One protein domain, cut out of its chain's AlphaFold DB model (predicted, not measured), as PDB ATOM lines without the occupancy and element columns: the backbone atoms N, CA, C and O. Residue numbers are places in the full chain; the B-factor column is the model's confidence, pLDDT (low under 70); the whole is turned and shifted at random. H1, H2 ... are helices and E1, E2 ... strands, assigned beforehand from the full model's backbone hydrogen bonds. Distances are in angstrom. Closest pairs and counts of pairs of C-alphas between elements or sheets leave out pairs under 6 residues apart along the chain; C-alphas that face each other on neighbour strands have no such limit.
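AT A GLANCE: This is residues 139 to 229 of the 229 residues of an uncharacterized protein of Trypanosoma brucei equiperdum (UniProt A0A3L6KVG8). What shape? Helices H1 and H2 form a hairpin, H3 packs on H1, with parallel strands E1, E2 at one end. What parts? The printed part, 91 residues, mostly helix, runs H1, H2, E1, E2, H3. It is compact, radius of gyration of the C-alphas 14.0 A, spanning 40 by 24 by 20 A.

HOW THE PARTS SIT: Which helices touch? H1, residues 139 to 154, touches H2, 164 to 183, a hairpin, closest C-alphas 143 and 173, 6.5 A. H1 touches H3, 207 to 221, closest C-alphas 147 and 213, 5.3 A. Do strands pair? E1, 185 to 187, and E2, 204 to 206, are parallel, N 187 and O 205 within hydrogen-bond range, 3.1 A. H3 has every O i to N i+4 pair within range.

IN THESE COORDINATES: H1's start? C-alpha 139 is at (176.343, 225.290, 206.914). H3's end? C-alpha 221 is at (168.762, 205.593, 197.965).

THE WHOLE: Any cut? The printed part has no cut. Low confidence? pLDDT is under 70 at residues 157 to 160, 182 to 184 and long link 188 to 203.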
ATOM      1  N   THR A 139     177.052 226.552 207.141       87.69
ATOM      2  CA  THR A 139     176.343 225.290 206.914       87.69
ATOM      3  C   THR A 139     175.745 225.212 205.511       87.69
ATOM      4  O   THR A 139     175.914 224.200 204.836       87.69
ATOM      5  N   ASP A 140     175.085 226.279 205.054       87.75
ATOM      6  CA  ASP A 140     174.495 226.346 203.715       87.75
ATOM      7  C   ASP A 140     175.545 226.092 202.620       87.75
ATOM      8  O   ASP A 140     175.332 225.271 201.727       87.75
ATOM      9  N   HIS A 141     176.727 226.707 202.736       89.12
ATOM     10  CA  HIS A 141     177.818 226.507 201.778       89.12
ATOM     11  C   HIS A 141     178.403 225.094 201.843       89.12
ATOM     12  O   HIS A 141     178.654 224.500 200.792       89.12
ATOM     13  N   LEU A 142     178.599 224.549 203.050       93.12
ATOM     14  CA  LEU A 142     179.086 223.184 203.249       93.12
ATOM     15  C   LEU A 142     178.131 222.165 202.616       93.12
ATOM     16  O   LEU A 142     178.549 221.378 201.766       93.12
ATOM     17  N   LEU A 143     176.841 222.224 202.963       93.44
ATOM     18  CA  LEU A 143     175.810 221.340 202.413       93.44
ATOM     19  C   LEU A 143     175.716 221.467 200.897       93.44
ATOM     20  O   LEU A 143     175.673 220.459 200.192       93.44
ATOM     21  N   ASN A 144     175.730 222.697 200.382       94.00
ATOM     22  CA  ASN A 144     175.682 222.933 198.951       94.00
ATOM     23  C   ASN A 144     176.879 222.303 198.227       94.00
ATOM     24  O   ASN A 144     176.702 221.597 197.235       94.00
ATOM     25  N   ALA A 145     178.096 222.538 198.718       95.50
ATOM     26  CA  ALA A 145     179.308 222.026 198.094       95.50
ATOM     27  C   ALA A 145     179.385 220.493 198.149       95.50
ATOM     28  O   ALA A 145     179.723 219.871 197.139       95.50
ATOM     29  N   VAL A 146     179.021 219.880 199.280       96.50
ATOM     30  CA  VAL A 146     178.957 218.416 199.425       96.50
ATOM     31  C   VAL A 146     177.905 217.832 198.480       96.50
ATOM     32  O   VAL A 146     178.214 216.922 197.711       96.50
ATOM     33  N   ALA A 147     176.698 218.404 198.436       95.50
ATOM     34  CA  ALA A 147     175.641 217.939 197.541       95.50
ATOM     35  C   ALA A 147     176.034 218.079 196.062       95.50
ATOM     36  O   ALA A 147     175.844 217.147 195.292       95.50
ATOM     37  N   MET A 148     176.656 219.191 195.652       94.75
ATOM     38  CA  MET A 148     177.174 219.353 194.284       94.75
ATOM     39  C   MET A 148     178.296 218.361 193.941       94.75
ATOM     40  O   MET A 148     178.452 217.978 192.777       94.75
ATOM     41  N   THR A 149     179.111 217.987 194.928       94.75
ATOM     42  CA  THR A 149     180.184 216.993 194.778       94.75
ATOM     43  C   THR A 149     179.581 215.612 194.532       94.75
ATOM     44  O   THR A 149     179.906 214.970 193.535       94.75
ATOM     45  N   LEU A 150     178.623 215.206 195.366       94.56
ATOM     46  CA  LEU A 150     177.911 213.933 195.248       94.56
ATOM     47  C   LEU A 150     177.029 213.853 194.001       94.56
ATOM     48  O   LEU A 150     177.030 212.831 193.327       94.56
ATOM     49  N   ASP A 151     176.330 214.930 193.644       92.44
ATOM     50  CA  ASP A 151     175.497 215.001 192.438       92.44
ATOM     51  C   ASP A 151     176.320 214.734 191.165       92.44
ATOM     52  O   ASP A 151     175.854 214.057 190.253       92.44
ATOM     53  N   THR A 152     177.587 215.171 191.139       88.62
ATOM     54  CA  THR A 152     178.511 214.891 190.023       88.62
ATOM     55  C   THR A 152     178.788 213.389 189.878       88.62
ATOM     56  O   THR A 152     178.859 212.880 188.762       88.62
ATOM     57  N   TRP A 153     178.931 212.674 190.996       91.88
ATOM     58  CA  TRP A 153     179.165 211.230 191.012       91.88
ATOM     59  C   TRP A 153     177.886 210.428 190.744       91.88
ATOM     60  O   TRP A 153     177.883 209.579 189.854       91.88
ATOM     61  N   LEU A 154     176.788 210.748 191.431       90.19
ATOM     62  CA  LEU A 154     175.510 210.035 191.329       90.19
ATOM     63  C   LEU A 154     174.861 210.165 189.947       90.19
ATOM     64  O   LEU A 154     174.172 209.250 189.507       90.19
ATOM     65  N   ARG A 155     175.091 211.280 189.240       85.31
ATOM     66  CA  ARG A 155     174.640 211.455 187.849       85.31
ATOM     67  C   ARG A 155     175.607 210.890 186.815       85.31
ATOM     68  O   ARG A 155     175.288 210.892 185.628       85.31
ATOM     69  N   SER A 156     176.803 210.463 187.218       79.88
ATOM     70  CA  SER A 156     177.743 209.867 186.276       79.88
ATOM     71  C   SER A 156     177.213 208.508 185.803       79.88
ATOM     72  O   SER A 156     176.650 207.743 186.581       79.88
ATOM     73  N   ASN A 157     177.437 208.160 184.531       60.44
ATOM     74  CA  ASN A 157     177.003 206.878 183.948       60.44
ATOM     75  C   ASN A 157     177.698 205.639 184.565       60.44
ATOM     76  O   ASN A 157     177.543 204.527 184.063       60.44
ATOM     77  N   LYS A 158     178.478 205.800 185.642       64.88
ATOM     78  CA  LYS A 158     179.150 204.721 186.376       64.88
ATOM     79  C   LYS A 158     178.218 204.140 187.442       64.88
ATOM     80  O   LYS A 158     178.535 204.140 188.628       64.88
ATOM     81  N   VAL A 159     177.065 203.651 186.989       57.50
ATOM     82  CA  VAL A 159     176.000 203.053 187.807       57.50
ATOM     83  C   VAL A 159     176.529 201.778 188.476       57.50
ATOM     84  O   VAL A 159     176.424 200.688 187.925       57.50
ATOM     85  N   GLY A 160     177.166 201.901 189.640       66.12
ATOM     86  CA  GLY A 160     177.792 200.769 190.340       66.12
ATOM     87  C   GLY A 160     179.178 201.032 190.920       66.12
ATOM     88  O   GLY A 160     179.712 200.164 191.603       66.12
ATOM     89  N   TYR A 161     179.772 202.200 190.678       81.12
ATOM     90  CA  TYR A 161     181.054 202.551 191.282       81.12
ATOM     91  C   TYR A 161     180.834 203.312 192.588       81.12
ATOM     92  O   TYR A 161     180.289 204.410 192.566       81.12
ATOM     93  N   SER A 162     181.281 202.746 193.706       88.12
ATOM     94  CA  SER A 162     181.333 203.412 195.009       88.12
ATOM     95  C   SER A 162     182.698 203.173 195.640       88.12
ATOM     96  O   SER A 162     183.262 202.086 195.515       88.12
ATOM     97  N   THR A 163     183.224 204.191 196.308       92.25
ATOM     98  CA  THR A 163     184.475 204.124 197.063       92.25
ATOM     99  C   THR A 163     184.246 204.631 198.474       92.25
ATOM    100  O   THR A 163     183.222 205.253 198.771       92.25
ATOM    101  N   ARG A 164     185.221 204.393 199.353       92.69
ATOM    102  CA  ARG A 164     185.179 204.898 200.724       92.69
ATOM    103  C   ARG A 164     185.017 206.417 200.749       92.69
ATOM    104  O   ARG A 164     184.209 206.912 201.519       92.69
ATOM    105  N   GLY A 165     185.711 207.142 199.878       94.00
ATOM    106  CA  GLY A 165     185.608 208.589 199.743       94.00
ATOM    107  C   GLY A 165     184.196 209.050 199.400       94.00
ATOM    108  O   GLY A 165     183.703 209.997 200.015       94.00
ATOM    109  N   TRP A 166     183.507 208.379 198.472       94.62
ATOM    110  CA  TRP A 166     182.115 208.711 198.147       94.62
ATOM    111  C   TRP A 166     181.158 208.443 199.312       94.62
ATOM    112  O   TRP A 166     180.314 209.289 199.611       94.62
ATOM    113  N   LEU A 167     181.330 207.319 200.016       95.31
ATOM    114  CA  LEU A 167     180.557 207.010 201.222       95.31
ATOM    115  C   LEU A 167     180.813 208.036 202.334       95.31
ATOM    116  O   LEU A 167     179.868 208.560 202.911       95.31
ATOM    117  N   THR A 168     182.069 208.421 202.566       96.00
ATOM    118  CA  THR A 168     182.422 209.458 203.543       96.00
ATOM    119  C   THR A 168     181.829 210.825 203.175       96.00
ATOM    120  O   THR A 168     181.425 211.577 204.060       96.00
ATOM    121  N   MET A 169     181.692 211.153 201.885       95.81
ATOM    122  CA  MET A 169     180.988 212.370 201.455       95.81
ATOM    123  C   MET A 169     179.475 212.306 201.716       95.81
ATOM    124  O   MET A 169     178.883 213.319 202.090       95.81
ATOM    125  N   LEU A 170     178.839 211.139 201.571       94.81
ATOM    126  CA  LEU A 170     177.441 210.943 201.986       94.81
ATOM    127  C   LEU A 170     177.290 211.057 203.508       94.81
ATOM    128  O   LEU A 170     176.394 211.747 203.997       94.81
ATOM    129  N   GLU A 171     178.197 210.445 204.268       95.12
ATOM    130  CA  GLU A 171     178.240 210.553 205.729       95.12
ATOM    131  C   GLU A 171     178.449 212.000 206.193       95.12
ATOM    132  O   GLU A 171     177.871 212.405 207.202       95.12
ATOM    133  N   ALA A 172     179.196 212.813 205.440       95.00
ATOM    134  CA  ALA A 172     179.371 214.231 205.735       95.00
ATOM    135  C   ALA A 172     178.039 215.000 205.720       95.00
ATOM    136  O   ALA A 172     177.834 215.848 206.585       95.00
ATOM    137  N   ILE A 173     177.098 214.677 204.816       93.38
ATOM    138  CA  ILE A 173     175.743 215.266 204.841       93.38
ATOM    139  C   ILE A 173     175.067 214.959 206.178       93.38
ATOM    140  O   ILE A 173     174.550 215.862 206.838       93.38
ATOM    141  N   LYS A 174     175.093 213.688 206.596       90.50
ATOM    142  CA  LYS A 174     174.511 213.252 207.871       90.50
ATOM    143  C   LYS A 174     175.163 213.972 209.051       90.50
ATOM    144  O   LYS A 174     174.448 214.441 209.933       90.50
ATOM    145  N   HIS A 175     176.492 214.070 209.067       90.44
ATOM    146  CA  HIS A 175     177.239 214.735 210.135       90.44
ATOM    147  C   HIS A 175     176.878 216.218 210.232       90.44
ATOM    148  O   HIS A 175     176.543 216.688 211.317       90.44
ATOM    149  N   ILE A 176     176.831 216.931 209.102       90.12
ATOM    150  CA  ILE A 176     176.441 218.346 209.077       90.12
ATOM    151  C   ILE A 176     175.015 218.518 209.617       90.12
ATOM    152  O   ILE A 176     174.795 219.367 210.475       90.12
ATOM    153  N   PHE A 177     174.048 217.692 209.204       85.06
ATOM    154  CA  PHE A 177     172.691 217.761 209.767       85.06
ATOM    155  C   PHE A 177     172.635 217.445 211.261       85.06
ATOM    156  O   PHE A 177     171.903 218.107 211.996       85.06
ATOM    157  N   PHE A 178     173.408 216.463 211.725       83.69
ATOM    158  CA  PHE A 178     173.461 216.119 213.143       83.69
ATOM    159  C   PHE A 178     173.980 217.290 213.987       83.69
ATOM    160  O   PHE A 178     173.452 217.551 215.064       83.69
ATOM    161  N   GLN A 179     174.955 218.041 213.469       79.81
ATOM    162  CA  GLN A 179     175.472 219.245 214.121       79.81
ATOM    163  C   GLN A 179     174.460 220.389 214.187       79.81
ATOM    164  O   GLN A 179     174.485 221.162 215.143       79.81
ATOM    165  N   LEU A 180     173.565 220.502 213.203       75.75
ATOM    166  CA  LEU A 180     172.507 221.515 213.223       75.75
ATOM    167  C   LEU A 180     171.453 221.222 214.294       75.75
ATOM    168  O   LEU A 180     170.906 222.151 214.893       75.75
ATOM    169  N   GLY A 181     171.163 219.939 214.533       70.25
ATOM    170  CA  GLY A 181     170.114 219.509 215.453       70.25
ATOM    171  C   GLY A 181     168.767 220.180 215.150       70.25
ATOM    172  O   GLY A 181     168.420 220.438 214.000       70.25
ATOM    173  N   CYS A 182     168.009 220.506 216.197       63.62
ATOM    174  CA  CYS A 182     166.733 221.224 216.076       63.62
ATOM    175  C   CYS A 182     166.888 222.727 215.768       63.62
ATOM    176  O   CYS A 182     165.884 223.426 215.660       63.62
ATOM    177  N   SER A 183     168.118 223.230 215.647       68.00
ATOM    178  CA  SER A 183     168.417 224.657 215.470       68.00
ATOM    179  C   SER A 183     168.476 225.079 213.998       68.00
ATOM    180  O   SER A 183     168.790 226.231 213.704       68.00
ATOM    181  N   ALA A 184     168.210 224.155 213.068       69.88
ATOM    182  CA  ALA A 184     168.203 224.448 211.643       69.88
ATOM    183  C   ALA A 184     167.053 225.404 211.285       69.88
ATOM    184  O   ALA A 184     165.884 225.104 211.529       69.88
ATOM    185  N   VAL A 185     167.381 226.536 210.665       75.56
ATOM    186  CA  VAL A 185     166.401 227.508 210.169       75.56
ATOM    187  C   VAL A 185     166.361 227.431 208.649       75.56
ATOM    188  O   VAL A 185     167.371 227.666 207.982       75.56
ATOM    189  N   LEU A 186     165.184 227.111 208.107       77.50
ATOM    190  CA  LEU A 186     164.942 227.083 206.667       77.50
ATOM    191  C   LEU A 186     164.551 228.466 206.164       77.50
ATOM    192  O   LEU A 186     163.614 229.074 206.680       77.50
ATOM    193  N   VAL A 187     165.259 228.948 205.143       78.31
ATOM    194  CA  VAL A 187     165.021 230.279 204.573       78.31
ATOM    195  C   VAL A 187     164.577 230.162 203.107       78.31
ATOM    196  O   VAL A 187     165.293 229.547 202.304       78.31
ATOM    197  N   PRO A 188     163.419 230.745 202.733       60.03
ATOM    198  CA  PRO A 188     162.912 230.731 201.365       60.03
ATOM    199  C   PRO A 188     163.717 231.698 200.477       60.03
ATOM    200  O   PRO A 188     163.453 232.895 200.407       60.03
ATOM    201  N   CYS A 189     164.688 231.135 199.756       60.72
ATOM    202  CA  CYS A 189     165.437 231.722 198.636       60.72
ATOM    203  C   CYS A 189     166.572 232.744 198.904       60.72
ATOM    204  O   CYS A 189     166.712 233.351 199.959       60.72
ATOM    205  N   ALA A 190     167.451 232.827 197.895       49.84
ATOM    206  CA  ALA A 190     168.878 233.142 197.966       49.84
ATOM    207  C   ALA A 190     169.248 234.524 198.534       49.84
ATOM    208  O   ALA A 190     169.136 235.546 197.854       49.84
ATOM    209  N   PHE A 191     169.860 234.525 199.717       48.59
ATOM    210  CA  PHE A 191     170.730 235.617 200.145       48.59
ATOM    211  C   PHE A 191     171.957 235.656 199.219       48.59
ATOM    212  O   PHE A 191     172.946 234.952 199.422       48.59
ATOM    213  N   LYS A 192     171.890 236.492 198.177       47.69
ATOM    214  CA  LYS A 192     173.009 236.817 197.271       47.69
ATOM    215  C   LYS A 192     174.214 237.457 197.990       47.69
ATOM    216  O   LYS A 192     175.246 237.664 197.364       47.69
ATOM    217  N   GLU A 193     174.108 237.726 199.288       45.66
ATOM    218  CA  GLU A 193     175.082 238.486 200.078       45.66
ATOM    219  C   GLU A 193     176.021 237.623 200.934       45.66
ATOM    220  O   GLU A 193     176.912 238.149 201.597       45.66
ATOM    221  N   TYR A 194     175.924 236.289 200.896       48.16
ATOM    222  CA  TYR A 194     176.845 235.449 201.678       48.16
ATOM    223  C   TYR A 194     178.297 235.442 201.178       48.16
ATOM    224  O   TYR A 194     179.191 234.983 201.886       48.16
ATOM    225  N   ALA A 195     178.565 236.015 200.001       43.03
ATOM    226  CA  ALA A 195     179.933 236.303 199.575       43.03
ATOM    227  C   ALA A 195     180.599 237.414 200.419       43.03
ATOM    228  O   ALA A 195     181.831 237.499 200.413       43.03
ATOM    229  N   GLU A 196     179.809 238.220 201.141       43.47
ATOM    230  CA  GLU A 196     180.247 239.386 201.924       43.47
ATOM    231  C   GLU A 196     179.890 239.302 203.417       43.47
ATOM    232  O   GLU A 196     180.549 239.944 204.238       43.47
ATOM    233  N   LEU A 197     178.909 238.481 203.803       45.12
ATOM    234  CA  LEU A 197     178.554 238.285 205.209       45.12
ATOM    235  C   LEU A 197     179.696 237.591 205.961       45.12
ATOM    236  O   LEU A 197     179.966 236.396 205.818       45.12
ATOM    237  N   LYS A 198     180.379 238.382 206.792       48.59
ATOM    238  CA  LYS A 198     181.377 237.892 207.748       48.59
ATOM    239  C   LYS A 198     180.780 236.882 208.730       48.59
ATOM    240  O   LYS A 198     181.501 235.948 209.080       48.59
ATOM    241  N   ASP A 199     179.478 236.990 208.998       49.75
ATOM    242  CA  ASP A 199     178.749 236.238 210.013       49.75
ATOM    243  C   ASP A 199     177.439 235.655 209.453       49.75
ATOM    244  O   ASP A 199     176.354 236.208 209.611       49.75
ATOM    245  N   THR A 200     177.521 234.510 208.776       52.56
ATOM    246  CA  THR A 200     176.369 233.601 208.681       52.56
ATOM    247  C   THR A 200     176.095 233.031 210.057       52.56
ATOM    248  O   THR A 200     176.967 232.359 210.613       52.56
ATOM    249  N   THR A 201     174.890 233.233 210.587       57.28
ATOM    250  CA  THR A 201     174.435 232.509 211.772       57.28
ATOM    251  C   THR A 201     174.564 231.002 211.515       57.28
ATOM    252  O   THR A 201     174.050 230.509 210.502       57.28
ATOM    253  N   PRO A 202     175.251 230.251 212.396       63.78
ATOM    254  CA  PRO A 202     175.242 228.795 212.339       63.78
ATOM    255  C   PRO A 202     173.791 228.306 212.326       63.78
ATOM    256  O   PRO A 202     172.960 228.858 213.047       63.78
ATOM    257  N   GLY A 203     173.464 227.300 211.513       69.88
ATOM    258  CA  GLY A 203     172.099 226.758 211.485       69.88
ATOM    259  C   GLY A 203     171.231 227.174 210.301       69.88
ATOM    260  O   GLY A 203     170.202 226.544 210.073       69.88
ATOM    261  N   VAL A 204     171.605 228.190 209.521       81.12
ATOM    262  CA  VAL A 204     170.776 228.636 208.389       81.12
ATOM    263  C   VAL A 204     171.012 227.756 207.161       81.12
ATOM    264  O   VAL A 204     172.150 227.602 206.715       81.12
ATOM    265  N   VAL A 205     169.931 227.208 206.595       85.06
ATOM    266  CA  VAL A 205     169.941 226.441 205.340       85.06
ATOM    267  C   VAL A 205     168.891 227.012 204.395       85.06
ATOM    268  O   VAL A 205     167.717 227.147 204.736       85.06
ATOM    269  N   SER A 206     169.309 227.363 203.186       87.31
ATOM    270  CA  SER A 206     168.412 227.881 202.161       87.31
ATOM    271  C   SER A 206     167.612 226.756 201.502       87.31
ATOM    272  O   SER A 206     168.105 225.645 201.291       87.31
ATOM    273  N   GLU A 207     166.369 227.053 201.125       88.25
ATOM    274  CA  GLU A 207     165.490 226.102 200.435       88.25
ATOM    275  C   GLU A 207     166.122 225.479 199.168       88.25
ATOM    276  O   GLU A 207     166.045 224.257 199.018       88.25
ATOM    277  N   PRO A 208     166.828 226.226 198.287       90.19
ATOM    278  CA  PRO A 208     167.488 225.624 197.128       90.19
ATOM    279  C   PRO A 208     168.591 224.627 197.500       90.19
ATOM    280  O   PRO A 208     168.790 223.635 196.792       90.19
ATOM    281  N   VAL A 209     169.322 224.881 198.591       91.25
ATOM    282  CA  VAL A 209     170.357 223.966 199.086       91.25
ATOM    283  C   VAL A 209     169.716 222.726 199.686       91.25
ATOM    284  O   VAL A 209     170.124 221.621 199.332       91.25
ATOM    285  N   LEU A 210     168.665 222.882 200.496       90.50
ATOM    286  CA  LEU A 210     167.915 221.746 201.026       90.50
ATOM    287  C   LEU A 210     167.353 220.873 199.897       90.50
ATOM    288  O   LEU A 210     167.564 219.665 199.905       90.50
ATOM    289  N   HIS A 211     166.711 221.472 198.891       91.19
ATOM    290  CA  HIS A 211     166.183 220.737 197.741       91.19
ATOM    291  C   HIS A 211     167.283 219.951 197.014       91.19
ATOM    292  O   HIS A 211     167.093 218.787 196.660       91.19
ATOM    293  N   ARG A 212     168.459 220.564 196.808       93.69
ATOM    294  CA  ARG A 212     169.613 219.886 196.197       93.69
ATOM    295  C   ARG A 212     170.064 218.696 197.038       93.69
ATOM    296  O   ARG A 212     170.218 217.611 196.492       93.69
ATOM    297  N   VAL A 213     170.221 218.883 198.348       94.19
ATOM    298  CA  VAL A 213     170.602 217.817 199.282       94.19
ATOM    299  C   VAL A 213     169.580 216.677 199.264       94.19
ATOM    300  O   VAL A 213     169.964 215.520 199.127       94.19
ATOM    301  N   CYS A 214     168.282 216.984 199.320       93.69
ATOM    302  CA  CYS A 214     167.218 215.984 199.220       93.69
ATOM    303  C   CYS A 214     167.284 215.218 197.895       93.69
ATOM    304  O   CYS A 214     167.204 213.993 197.900       93.69
ATOM    305  N   SER A 215     167.486 215.909 196.770       93.88
ATOM    306  CA  SER A 215     167.657 215.259 195.467       93.88
ATOM    307  C   SER A 215     168.862 214.315 195.462       93.88
ATOM    308  O   SER A 215     168.747 213.201 194.961       93.88
ATOM    309  N   THR A 216     169.996 214.732 196.033       93.69
ATOM    310  CA  THR A 216     171.195 213.895 196.172       93.69
ATOM    311  C   THR A 216     170.908 212.643 197.006       93.69
ATOM    312  O   THR A 216     171.271 211.545 196.593       93.69
ATOM    313  N   VAL A 217     170.215 212.779 198.142       93.44
ATOM    314  CA  VAL A 217     169.843 211.643 199.004       93.44
ATOM    315  C   VAL A 217     168.889 210.687 198.287       93.44
ATOM    316  O   VAL A 217     169.104 209.481 198.319       93.44
ATOM    317  N   VAL A 218     167.875 211.200 197.584       93.75
ATOM    318  CA  VAL A 218     166.954 210.367 196.792       93.75
ATOM    319  C   VAL A 218     167.713 209.572 195.728       93.75
ATOM    320  O   VAL A 218     167.474 208.376 195.576       93.75
ATOM    321  N   SER A 219     168.667 210.200 195.033       92.44
ATOM    322  CA  SER A 219     169.523 209.502 194.070       92.44
ATOM    323  C   SER A 219     170.414 208.441 194.727       92.44
ATOM    324  O   SER A 219     170.585 207.369 194.152       92.44
ATOM    325  N   ALA A 220     170.945 208.694 195.929       91.94
ATOM    326  CA  ALA A 220     171.744 207.720 196.674       91.94
ATOM    327  C   ALA A 220     170.917 206.491 197.102       91.94
ATOM    328  O   ALA A 220     171.341 205.361 196.882       91.94
ATOM    329  N   VAL A 221     169.686 206.688 197.591       92.69
ATOM    330  CA  VAL A 221     168.762 205.593 197.965       92.69
ATOM    331  C   VAL A 221     168.377 204.720 196.762       92.69
ATOM    332  O   VAL A 221     168.072 203.537 196.908       92.69
ATOM    333  N   GLN A 222     168.406 205.281 195.555       91.00
ATOM    334  CA  GLN A 222     168.142 204.556 194.308       91.00
ATOM    335  C   GLN A 222     169.404 203.941 193.683       91.00
ATOM    336  O   GLN A 222     169.328 203.328 192.617       91.00
ATOM    337  N   HIS A 223     170.570 204.090 194.316       90.62
ATOM    338  CA  HIS A 223     171.835 203.624 193.769       90.62
ATOM    339  C   HIS A 223     171.919 202.088 193.735       90.62
ATOM    340  O   HIS A 223     171.347 201.382 194.569       90.62
ATOM    341  N   SER A 224     172.654 201.534 192.766       89.06
ATOM    342  CA  SER A 224     172.759 200.077 192.579       89.06
ATOM    343  C   SER A 224     173.560 199.379 193.688       89.06
ATOM    344  O   SER A 224     173.246 198.243 194.050       89.06
ATOM    345  N   VAL A 225     174.544 200.069 194.267       89.75
ATOM    346  CA  VAL A 225     175.403 199.568 195.357       89.75
ATOM    347  C   VAL A 225     174.665 199.639 196.705       89.75
ATOM    348  O   VAL A 225     174.266 200.740 197.083       89.75
ATOM    349  N   PRO A 226     174.482 198.517 197.435       90.94
ATOM    350  CA  PRO A 226     173.760 198.487 198.710       90.94
ATOM    351  C   PRO A 226     174.316 199.411 199.790       90.94
ATOM    352  O   PRO A 226     173.533 200.014 200.498       90.94
ATOM    353  N   GLU A 227     175.634 199.554 199.896       91.69
ATOM    354  CA  GLU A 227     176.297 200.399 200.896       91.69
ATOM    355  C   GLU A 227     176.020 201.895 200.688       91.69
ATOM    356  O   GLU A 227     176.188 202.691 201.606       91.69
ATOM    357  N   VAL A 228     175.633 202.281 199.467       91.31
ATOM    358  CA  VAL A 228     175.252 203.656 199.123       91.31
ATOM    359  C   VAL A 228     173.791 203.942 199.488       91.31
ATOM    360  O   VAL A 228     173.457 205.101 199.729       91.31
ATOM    361  N   ARG A 229     172.938 202.911 199.499       90.44
ATOM    362  CA  ARG A 229     171.509 203.033 199.814       90.44
ATOM    363  C   ARG A 229     171.272 203.102 201.315       90.44
ATOM    364  O   ARG A 229     170.425 203.933 201.710       90.44
TER     365      ARG A 229